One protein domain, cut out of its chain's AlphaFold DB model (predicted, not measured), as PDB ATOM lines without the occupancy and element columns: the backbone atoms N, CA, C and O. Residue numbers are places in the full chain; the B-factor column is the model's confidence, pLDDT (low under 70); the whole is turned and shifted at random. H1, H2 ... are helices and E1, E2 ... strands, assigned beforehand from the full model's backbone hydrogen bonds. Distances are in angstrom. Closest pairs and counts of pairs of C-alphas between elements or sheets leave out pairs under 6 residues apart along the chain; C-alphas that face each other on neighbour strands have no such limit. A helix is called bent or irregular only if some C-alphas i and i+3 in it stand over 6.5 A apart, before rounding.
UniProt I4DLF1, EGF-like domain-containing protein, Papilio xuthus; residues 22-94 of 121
ATOM      1  N   GLU A  22      62.694 -98.662   3.169       79.25
ATOM      2  CA  GLU A  22      62.140 -99.973   3.528       79.25
ATOM      3  C   GLU A  22      63.075-101.115   3.071       79.25
ATOM      4  O   GLU A  22      63.754-100.999   2.035       79.25
ATOM      5  N   PRO A  23      63.106-102.253   3.786       74.88
ATOM      6  CA  PRO A  23      63.875-103.413   3.350       74.88
ATOM      7  C   PRO A  23      63.503-103.780   1.898       74.88
ATOM      8  O   PRO A  23      62.329-103.897   1.556       74.88
ATOM      9  N   ASN A  24      64.513-103.936   1.030       78.69
ATOM     10  CA  ASN A  24      64.417-104.134  -0.434       78.69
ATOM     11  C   ASN A  24      64.009-102.917  -1.292       78.69
ATOM     12  O   ASN A  24      63.762-103.067  -2.500       78.69
ATOM     13  N   GLN A  25      63.975-101.706  -0.735       86.75
ATOM     14  CA  GLN A  25      63.720-100.483  -1.503       86.75
ATOM     15  C   GLN A  25      64.970 -99.746  -1.988       86.75
ATOM     16  O   GLN A  25      64.846 -98.695  -2.608       86.75
ATOM     17  N   THR A  26      66.166-100.296  -1.806       91.19
ATOM     18  CA  THR A  26      67.387 -99.729  -2.389       91.19
ATOM     19  C   THR A  26      67.592-100.185  -3.835       91.19
ATOM     20  O   THR A  26      67.171-101.274  -4.236       91.19
ATOM     21  N   GLN A  27      68.215 -99.336  -4.650       93.31
ATOM     22  CA  GLN A  27      68.682 -99.698  -5.986       93.31
ATOM     23  C   GLN A  27      69.836 -98.807  -6.454       93.31
ATOM     24  O   GLN A  27      69.965 -97.660  -6.031       93.31
ATOM     25  N   ASN A  28      70.631 -99.324  -7.395       95.56
ATOM     26  CA  ASN A  28      71.407 -98.479  -8.300       95.56
ATOM     27  C   ASN A  28      70.440 -97.913  -9.345       95.56
ATOM     28  O   ASN A  28      69.874 -98.669 -10.134       95.56
ATOM     29  N   GLY A  29      70.221 -96.604  -9.331       95.38
ATOM     30  CA  GLY A  29      69.269 -95.939 -10.211       95.38
ATOM     31  C   GLY A  29      69.710 -94.530 -10.583       95.38
ATOM     32  O   GLY A  29      70.845 -94.124 -10.345       95.38
ATOM     33  N   CYS A  30      68.802 -93.783 -11.195       96.25
ATOM     34  CA  CYS A  30      68.995 -92.407 -11.622       96.25
ATOM     35  C   CYS A  30      67.774 -91.559 -11.260       96.25
ATOM     36  O   CYS A  30      66.654 -92.065 -11.179       96.25
ATOM     37  N   LYS A  31      67.989 -90.258 -11.092       94.62
ATOM     38  CA  LYS A  31      66.949 -89.249 -10.894       94.62
ATOM     39  C   LYS A  31      67.221 -88.023 -11.750       94.62
ATOM     40  O   LYS A  31      68.368 -87.770 -12.124       94.62
ATOM     41  N   ILE A  32      66.163 -87.285 -12.067       95.19
ATOM     42  CA  ILE A  32      66.300 -85.974 -12.700       95.19
ATOM     43  C   ILE A  32      66.674 -84.971 -11.612       95.19
ATOM     44  O   ILE A  32      66.010 -84.889 -10.577       95.19
ATOM     45  N   TYR A  33      67.753 -84.239 -11.861       94.75
ATOM     46  CA  TYR A  33      68.285 -83.199 -10.998       94.75
ATOM     47  C   TYR A  33      68.497 -81.954 -11.861       94.75
ATOM     48  O   TYR A  33      69.414 -81.885 -12.671       94.75
ATOM     49  N   GLY A  34      67.577 -80.996 -11.774       91.81
ATOM     50  CA  GLY A  34      67.525 -79.843 -12.666       91.81
ATOM     51  C   GLY A  34      67.331 -80.262 -14.126       91.81
ATOM     52  O   GLY A  34      66.278 -80.774 -14.503       91.81
ATOM     53  N   SER A  35      68.348 -80.020 -14.950       89.88
ATOM     54  CA  SER A  35      68.381 -80.335 -16.385       89.88
ATOM     55  C   SER A  35      69.275 -81.531 -16.725       89.88
ATOM     56  O   SER A  35      69.613 -81.733 -17.893       89.88
ATOM     57  N   GLU A  36      69.661 -82.332 -15.734       93.69
ATOM     58  CA  GLU A  36      70.538 -83.486 -15.913       93.69
ATOM     59  C   GLU A  36      70.022 -84.746 -15.207       93.69
ATOM     60  O   GLU A  36      69.109 -84.718 -14.381       93.69
ATOM     61  N   CYS A  37      70.620 -85.882 -15.569       95.50
ATOM     62  CA  CYS A  37      70.363 -87.173 -14.941       95.50
ATOM     63  C   CYS A  37      71.516 -87.540 -14.013       95.50
ATOM     64  O   CYS A  37      72.611 -87.858 -14.488       95.50
ATOM     65  N   LEU A  38      71.237 -87.568 -12.712       95.94
ATOM     66  CA  LEU A  38      72.170 -87.997 -11.676       95.94
ATOM     67  C   LEU A  38      71.916 -89.469 -11.341       95.94
ATOM     68  O   LEU A  38      70.786 -89.843 -11.035       95.94
ATOM     69  N   CYS A  39      72.952 -90.304 -11.394       96.50
ATOM     70  CA  CYS A  39      72.856 -91.735 -11.097       96.50
ATOM     71  C   CYS A  39      73.702 -92.104  -9.880       96.50
ATOM     72  O   CYS A  39      74.777 -91.544  -9.681       96.50
ATOM     73  N   GLY A  40      73.228 -93.064  -9.095       95.19
ATOM     74  CA  GLY A  40      73.858 -93.476  -7.849       95.19
ATOM     75  C   GLY A  40      73.111 -94.625  -7.182       95.19
ATOM     76  O   GLY A  40      72.210 -95.226  -7.772       95.19
ATOM     77  N   PHE A  41      73.503 -94.925  -5.949       93.31
ATOM     78  CA  PHE A  41      72.831 -95.895  -5.092       93.31
ATOM     79  C   PHE A  41      71.974 -95.158  -4.061       93.31
ATOM     80  O   PHE A  41      72.446 -94.219  -3.423       93.31
ATOM     81  N   GLY A  42      70.723 -95.577  -3.889       91.31
ATOM     82  CA  GLY A  42      69.826 -95.006  -2.886       91.31
ATOM     83  C   GLY A  42      68.442 -95.644  -2.911       91.31
ATOM     84  O   GLY A  42      68.262 -96.719  -3.490       91.31
ATOM     85  N   CYS A  43      67.457 -94.998  -2.285       90.56
ATOM     86  CA  CYS A  43      66.083 -95.495  -2.284       90.56
ATOM     87  C   CYS A  43      65.444 -95.372  -3.680       90.56
ATOM     88  O   CYS A  43      65.670 -94.399  -4.402       90.56
ATOM     89  N   LYS A  44      64.578 -96.324  -4.039       91.81
ATOM     90  CA  LYS A  44      63.749 -96.310  -5.260       91.81
ATOM     91  C   LYS A  44      62.871 -95.064  -5.363       91.81
ATOM     92  O   LYS A  44      62.584 -94.621  -6.470       91.81
ATOM     93  N   THR A  45      62.460 -94.519  -4.221       88.94
ATOM     94  CA  THR A  45      61.647 -93.304  -4.113       88.94
ATOM     95  C   THR A  45      62.384 -92.056  -4.594       88.94
ATOM     96  O   THR A  45      61.778 -91.196  -5.228       88.94
ATOM     97  N   GLU A  46      63.695 -91.987  -4.355       89.31
ATOM     98  CA  GLU A  46      64.549 -90.910  -4.849       89.31
ATOM     99  C   GLU A  46      65.094 -91.193  -6.246       89.31
ATOM    100  O   GLU A  46      65.043 -90.340  -7.125       89.31
ATOM    101  N   TYR A  47      65.646 -92.387  -6.463       93.62
ATOM    102  CA  TYR A  47      66.250 -92.801  -7.727       93.62
ATOM    103  C   TYR A  47      65.210 -93.475  -8.615       93.62
ATOM    104  O   TYR A  47      65.316 -94.663  -8.905       93.62
ATOM    105  N   VAL A  48      64.198 -92.720  -9.041       92.19
ATOM    106  CA  VAL A  48      62.989 -93.231  -9.715       92.19
ATOM    107  C   VAL A  48      63.290 -94.072 -10.967       92.19
ATOM    108  O   VAL A  48      62.591 -95.044 -11.264       92.19
ATOM    109  N   TYR A  49      64.352 -93.750 -11.708       94.31
ATOM    110  CA  TYR A  49      64.700 -94.430 -12.954       94.31
ATOM    111  C   TYR A  49      65.715 -95.546 -12.723       94.31
ATOM    112  O   TYR A  49      66.815 -95.312 -12.239       94.31
ATOM    113  N   ARG A  50      65.421 -96.766 -13.185       94.44
ATOM    114  CA  ARG A  50      66.373 -97.892 -13.089       94.44
ATOM    115  C   ARG A  50      67.618 -97.745 -13.966       94.44
ATOM    116  O   ARG A  50      68.634 -98.369 -13.695       94.44
ATOM    117  N   THR A  51      67.541 -96.982 -15.057       95.94
ATOM    118  CA  THR A  51      68.659 -96.820 -15.997       95.94
ATOM    119  C   THR A  51      68.838 -95.365 -16.400       95.94
ATOM    120  O   THR A  51      67.873 -94.606 -16.506       95.94
ATOM    121  N   ARG A  52      70.081 -94.993 -16.726       96.31
ATOM    122  CA  ARG A  52      70.401 -93.657 -17.245       96.31
ATOM    123  C   ARG A  52      69.646 -93.344 -18.535       96.31
ATOM    124  O   ARG A  52      69.220 -92.214 -18.728       96.31
ATOM    125  N   ARG A  53      69.441 -94.347 -19.398       96.25
ATOM    126  CA  ARG A  53      68.677 -94.197 -20.646       96.25
ATOM    127  C   ARG A  53      67.223 -93.815 -20.371       96.25
ATOM    128  O   ARG A  53      66.748 -92.863 -20.971       96.25
ATOM    129  N   ALA A  54      66.558 -94.495 -19.433       94.62
ATOM    130  CA  ALA A  54      65.187 -94.162 -19.044       94.62
ATOM    131  C   ALA A  54      65.080 -92.738 -18.474       94.62
ATOM    132  O   ALA A  54      64.187 -91.995 -18.869       94.62
ATOM    133  N   CYS A  55      66.034 -92.337 -17.625       95.19
ATOM    134  CA  CYS A  55      66.097 -90.970 -17.111       95.19
ATOM    135  C   CYS A  55      66.263 -89.939 -18.241       95.19
ATOM    136  O   CYS A  55      65.515 -88.971 -18.303       95.19
ATOM    137  N   LEU A  56      67.199 -90.158 -19.172       95.00
ATOM    138  CA  LEU A  56      67.443 -89.234 -20.288       95.00
ATOM    139  C   LEU A  56      66.247 -89.130 -21.242       95.00
ATOM    140  O   LEU A  56      65.995 -88.055 -21.784       95.00
ATOM    141  N   SER A  57      65.521 -90.228 -21.459       94.44
ATOM    142  CA  SER A  57      64.279 -90.208 -22.235       94.44
ATOM    143  C   SER A  57      63.217 -89.349 -21.551       94.44
ATOM    144  O   SER A  57      62.671 -88.455 -22.191       94.44
ATOM    145  N   ALA A  58      62.994 -89.549 -20.248       92.12
ATOM    146  CA  ALA A  58      62.045 -88.747 -19.478       92.12
ATOM    147  C   ALA A  58      62.455 -87.268 -19.407       92.12
ATOM    148  O   ALA A  58      61.621 -86.387 -19.550       92.12
ATOM    149  N   LEU A  59      63.753 -86.976 -19.282       92.25
ATOM    150  CA  LEU A  59      64.278 -85.610 -19.260       92.25
ATOM    151  C   LEU A  59      63.926 -84.822 -20.535       92.25
ATOM    152  O   LEU A  59      63.663 -83.621 -20.458       92.25
ATOM    153  N   ARG A  60      63.907 -85.487 -21.698       90.81
ATOM    154  CA  ARG A  60      63.522 -84.890 -22.991       90.81
ATOM    155  C   ARG A  60      62.012 -84.719 -23.133       90.81
ATOM    156  O   ARG A  60      61.558 -83.821 -23.842       90.81
ATOM    157  N   GLU A  61      61.240 -85.579 -22.486       88.69
ATOM    158  CA  GLU A  61      59.789 -85.584 -22.566       88.69
ATOM    159  C   GLU A  61      59.177 -84.620 -21.532       88.69
ATOM    160  O   GLU A  61      59.038 -84.904 -20.344       88.69
ATOM    161  N   ARG A  62      58.767 -83.440 -22.010       79.81
ATOM    162  CA  ARG A  62      58.236 -82.345 -21.175       79.81
ATOM    163  C   ARG A  62      57.004 -82.719 -20.343       79.81
ATOM    164  O   ARG A  62      56.752 -82.081 -19.326       79.81
ATOM    165  N   SER A  63      56.214 -83.695 -20.789       81.38
ATOM    166  CA  SER A  63      55.003 -84.161 -20.101       81.38
ATOM    167  C   SER A  63      55.307 -85.010 -18.866       81.38
ATOM    168  O   SER A  63      54.534 -84.957 -17.913       81.38
ATOM    169  N   THR A  64      56.405 -85.772 -18.863       81.25
ATOM    170  CA  THR A  64      56.764 -86.704 -17.778       81.25
ATOM    171  C   THR A  64      57.814 -86.131 -16.824       81.25
ATOM    172  O   THR A  64      57.908 -86.563 -15.673       81.25
ATOM    173  N   ASN A  65      58.561 -85.117 -17.265       88.25
ATOM    174  CA  ASN A  65      59.485 -84.355 -16.435       88.25
ATOM    175  C   ASN A  65      58.769 -83.197 -15.720       88.25
ATOM    176  O   ASN A  65      58.609 -82.105 -16.267       88.25
ATOM    177  N   ILE A  66      58.393 -83.398 -14.458       89.94
ATOM    178  CA  ILE A  66      57.758 -82.356 -13.636       89.94
ATOM    179  C   ILE A  66      58.643 -81.112 -13.447       89.94
ATOM    180  O   ILE A  66      58.135 -79.990 -13.380       89.94
ATOM    181  N   CYS A  67      59.968 -81.284 -13.448       92.06
ATOM    182  CA  CYS A  67      60.922 -80.186 -13.338       92.06
ATOM    183  C   CYS A  67      60.949 -79.294 -14.586       92.06
ATOM    184  O   CYS A  67      61.388 -78.148 -14.498       92.06
ATOM    185  N   TYR A  68      60.414 -79.758 -15.723       90.94
ATOM    186  CA  TYR A  68      60.283 -78.944 -16.931       90.94
ATOM    187  C   TYR A  68      59.405 -77.700 -16.709       90.94
ATOM    188  O   TYR A  68      59.658 -76.652 -17.298       90.94
ATOM    189  N   ARG A  69      58.403 -77.781 -15.820       90.12
ATOM    190  CA  ARG A  69      57.541 -76.641 -15.454       90.12
ATOM    191  C   ARG A  69      58.200 -75.661 -14.479       90.12
ATOM    192  O   ARG A  69      57.540 -74.719 -14.058       90.12
ATOM    193  N   GLN A  70      59.461 -75.901 -14.108       92.75
ATOM    194  CA  GLN A  70      60.226 -75.092 -13.159       92.75
ATOM    195  C   GLN A  70      59.443 -74.825 -11.860       92.75
ATOM    196  O   GLN A  70      59.146 -73.679 -11.522       92.75
ATOM    197  N   PRO A  71      59.059 -75.882 -11.118       94.94
ATOM    198  CA  PRO A  71      58.244 -75.707  -9.926       94.94
ATOM    199  C   PRO A  71      59.005 -74.995  -8.799       94.94
ATOM    200  O   PRO A  71      58.377 -74.302  -8.004       94.94
ATOM    201  N   CYS A  72      60.331 -75.098  -8.732       96.81
ATOM    202  CA  CYS A  72      61.141 -74.376  -7.750       96.81
ATOM    203  C   CYS A  72      61.312 -72.908  -8.162       96.81
ATOM    204  O   CYS A  72      61.737 -72.633  -9.282       96.81
ATOM    205  N   VAL A  73      61.006 -71.967  -7.261       96.75
ATOM    206  CA  VAL A  73      61.215 -70.523  -7.494       96.75
ATOM    207  C   VAL A  73      62.709 -70.221  -7.574       96.75
ATOM    208  O   VAL A  73      63.151 -69.410  -8.384       96.75
ATOM    209  N   ARG A  74      63.485 -70.885  -6.715       95.44
ATOM    210  CA  ARG A  74      64.948 -70.853  -6.667       95.44
ATOM    211  C   ARG A  74      65.464 -72.259  -6.388       95.44
ATOM    212  O   ARG A  74      64.694 -73.129  -5.996       95.44
ATOM    213  N   GLY A  75      66.759 -72.471  -6.576       95.31
ATOM    214  CA  GLY A  75      67.375 -73.770  -6.322       95.31
ATOM    215  C   GLY A  75      67.122 -74.785  -7.430       95.31
ATOM    216  O   GLY A  75      66.785 -74.431  -8.562       95.31
ATOM    217  N   ILE A  76      67.348 -76.058  -7.110       96.44
ATOM    218  CA  ILE A  76      67.374 -77.142  -8.096       96.44
ATOM    219  C   ILE A  76      66.180 -78.067  -7.879       96.44
ATOM    220  O   ILE A  76      65.970 -78.573  -6.780       96.44
ATOM    221  N   CYS A  77      65.414 -78.314  -8.942       96.06
ATOM    222  CA  CYS A  77      64.307 -79.267  -8.907       96.06
ATOM    223  C   CYS A  77      64.817 -80.708  -8.961       96.06
ATOM    224  O   CYS A  77      65.637 -81.050  -9.810       96.06
ATOM    225  N   ILE A  78      64.300 -81.557  -8.082       94.69
ATOM    226  CA  ILE A  78      64.591 -82.985  -8.015       94.69
ATOM    227  C   ILE A  78      63.275 -83.733  -8.181       94.69
ATOM    228  O   ILE A  78      62.317 -83.464  -7.460       94.69
ATOM    229  N   GLN A  79      63.215 -84.684  -9.108       91.50
ATOM    230  CA  GLN A  79      62.027 -85.523  -9.264       91.50
ATOM    231  C   GLN A  79      61.998 -86.637  -8.208       91.50
ATOM    232  O   GLN A  79      63.011 -87.295  -7.972       91.50
ATOM    233  N   THR A  80      60.829 -86.868  -7.613       90.12
ATOM    234  CA  THR A  80      60.562 -87.921  -6.616       90.12
ATOM    235  C   THR A  80      59.236 -88.614  -6.941       90.12
ATOM    236  O   THR A  80      58.443 -88.115  -7.738       90.12
ATOM    237  N   VAL A  81      58.992 -89.789  -6.360       87.62
ATOM    238  CA  VAL A  81      57.688 -90.473  -6.447       87.62
ATOM    239  C   VAL A  81      56.663 -89.962  -5.430       87.62
ATOM    240  O   VAL A  81      55.482 -90.267  -5.559       87.62
ATOM    241  N   GLN A  82      57.106 -89.237  -4.402       85.88
ATOM    242  CA  GLN A  82      56.245 -88.717  -3.336       85.88
ATOM    243  C   GLN A  82      55.474 -87.498  -3.831       85.88
ATOM    244  O   GLN A  82      56.060 -86.666  -4.514       85.88
ATOM    245  N   ASP A  83      54.198 -87.366  -3.459       86.62
ATOM    246  CA  ASP A  83      53.386 -86.181  -3.769       86.62
ATOM    247  C   ASP A  83      54.057 -84.905  -3.214       86.62
ATOM    248  O   ASP A  83      54.477 -84.914  -2.053       86.62
ATOM    249  N   PRO A  84      54.236 -83.825  -4.010       90.25
ATOM    250  CA  PRO A  84      53.635 -83.513  -5.322       90.25
ATOM    251  C   PRO A  84      54.414 -84.001  -6.568       90.25
ATOM    252  O   PRO A  84      54.196 -83.517  -7.678       90.25
ATOM    253  N   GLY A  85      55.365 -84.915  -6.409       90.88
ATOM    254  CA  GLY A  85      56.196 -85.506  -7.468       90.88
ATOM    255  C   GLY A  85      57.558 -84.829  -7.650       90.88
ATOM    256  O   GLY A  85      58.348 -85.229  -8.507       90.88
ATOM    257  N   PHE A  86      57.858 -83.796  -6.862       93.12
ATOM    258  CA  PHE A  86      59.134 -83.086  -6.896       93.12
ATOM    259  C   PHE A  86      59.531 -82.571  -5.508       93.12
ATOM    260  O   PHE A  86      58.686 -82.354  -4.643       93.12
ATOM    261  N   ALA A  87      60.825 -82.323  -5.340       94.19
ATOM    262  CA  ALA A  87      61.409 -81.597  -4.222       94.19
ATOM    263  C   ALA A  87      62.340 -80.499  -4.755       94.19
ATOM    264  O   ALA A  87      62.876 -80.611  -5.860       94.19
ATOM    265  N   CYS A  88      62.539 -79.436  -3.977       96.50
ATOM    266  CA  CYS A  88      63.444 -78.347  -4.329       96.50
ATOM    267  C   CYS A  88      64.637 -78.332  -3.380       96.50
ATOM    268  O   CYS A  88      64.465 -78.269  -2.167       96.50
ATOM    269  N   LYS A  89      65.844 -78.368  -3.944       95.62
ATOM    270  CA  LYS A  89      67.091 -78.201  -3.203       95.62
ATOM    271  C   LYS A  89      67.426 -76.718  -3.108       95.62
ATOM    272  O   LYS A  89      67.780 -76.110  -4.124       95.62
ATOM    273  N   CYS A  90      67.271 -76.144  -1.919       96.75
ATOM    274  CA  CYS A  90      67.400 -74.706  -1.682       96.75
ATOM    275  C   CYS A  90      68.771 -74.302  -1.114       96.75
ATOM    276  O   CYS A  90      69.101 -73.113  -1.093       96.75
ATOM    277  N   GLU A  91      69.581 -75.259  -0.670       94.88
ATOM    278  CA  GLU A  91      70.879 -75.021  -0.045       94.88
ATOM    279  C   GLU A  91      71.795 -74.194  -0.954       94.88
ATOM    280  O   GLU A  91      71.868 -74.403  -2.168       94.88
ATOM    281  N   GLY A  92      72.489 -73.220  -0.362       92.69
ATOM    282  CA  GLY A  92      73.366 -72.300  -1.091       92.69
ATOM    283  C   GLY A  92      72.641 -71.204  -1.882       92.69
ATOM    284  O   GLY A  92      73.306 -70.360  -2.477       92.69
ATOM    285  N   THR A  93      71.302 -71.161  -1.881       94.38
ATOM    286  CA  THR A  93      70.545 -70.084  -2.551       94.38
ATOM    287  C   THR A  93      70.227 -68.896  -1.644       94.38
ATOM    288  O   THR A  93      69.905 -67.823  -2.148       94.38
ATOM    289  N   GLY A  94      70.288 -69.074  -0.318       94.00
ATOM    290  CA  GLY A  94      69.797 -68.085   0.651       94.00
ATOM    291  C   GLY A  94      68.269 -68.059   0.782       94.00
ATOM    292  O   GLY A  94      67.712 -67.083   1.291       94.00
TER     293      GLY A  94
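What this domain is: This is residues 22 to 94 of the 121 residues of the protein "EGF-like domain-containing protein" of Papilio xuthus (UniProt I4DLF1). A long, bent two-stranded hairpin, E1 and E2, has helix H1 packed over it; a second, short hairpin, E3 and E4, meets the last part of E1 through E3, and short H2 packs on E3. The printed part has 73 residues, with two named helices and four named strands in the order E1, E2, H1, H2, E3, E4 along the chain; the strands form two antiparallel sheets, E1 - E2 and E3 - E4, and the class of the domain is mixed, helices and strands, with 37 of the residues in named elements. The whole is compact, radius of gyration of the C-alphas 12.0 A, spans 35 by 26 by 21 A.

How they stand to each other: E1, residues 26 to 33, and E2, residues 36 to 43, form an antiparallel hairpin at 153 degrees, with N 31 and O 38 2.8 A apart. The closest C-alphas of E2 and H1, residues 52 to 60, are Cys 37 and Cys 55, 6.1 A. Every O i to N i+4 pair of H1 is within hydrogen-bond range; H2, residues 66 to 69, is too short for one. E3, residues 76 to 79, and E4, residues 86 to 89, form an antiparallel hairpin at 150 degrees, with N 78 and O 87 2.8 A apart. The closest C-alphas of E1 and E3 are Tyr 33 and Ile 78, 4.8 A; those of H2 and E3 are Cys 67 and Cys 77, 5.7 A. E2 and E3 are apart.

Where its parts are: E1 begins at C-alpha 26 (67.387, -99.729, -2.389) and bends by 65 degrees at residue 29; E2 bends by 77 degrees at residue 40. Each measures 18.7 A, H1 12.5 A. E4 ends at C-alpha 89 (67.091, -78.201, -3.203).

The domain as a whole: The two C-alphas farthest apart, Asn 24 and Gly 94, are 36.5 A apart. The printed part has no cut, no link is long, and no printed residue is under 70 in pLDDT.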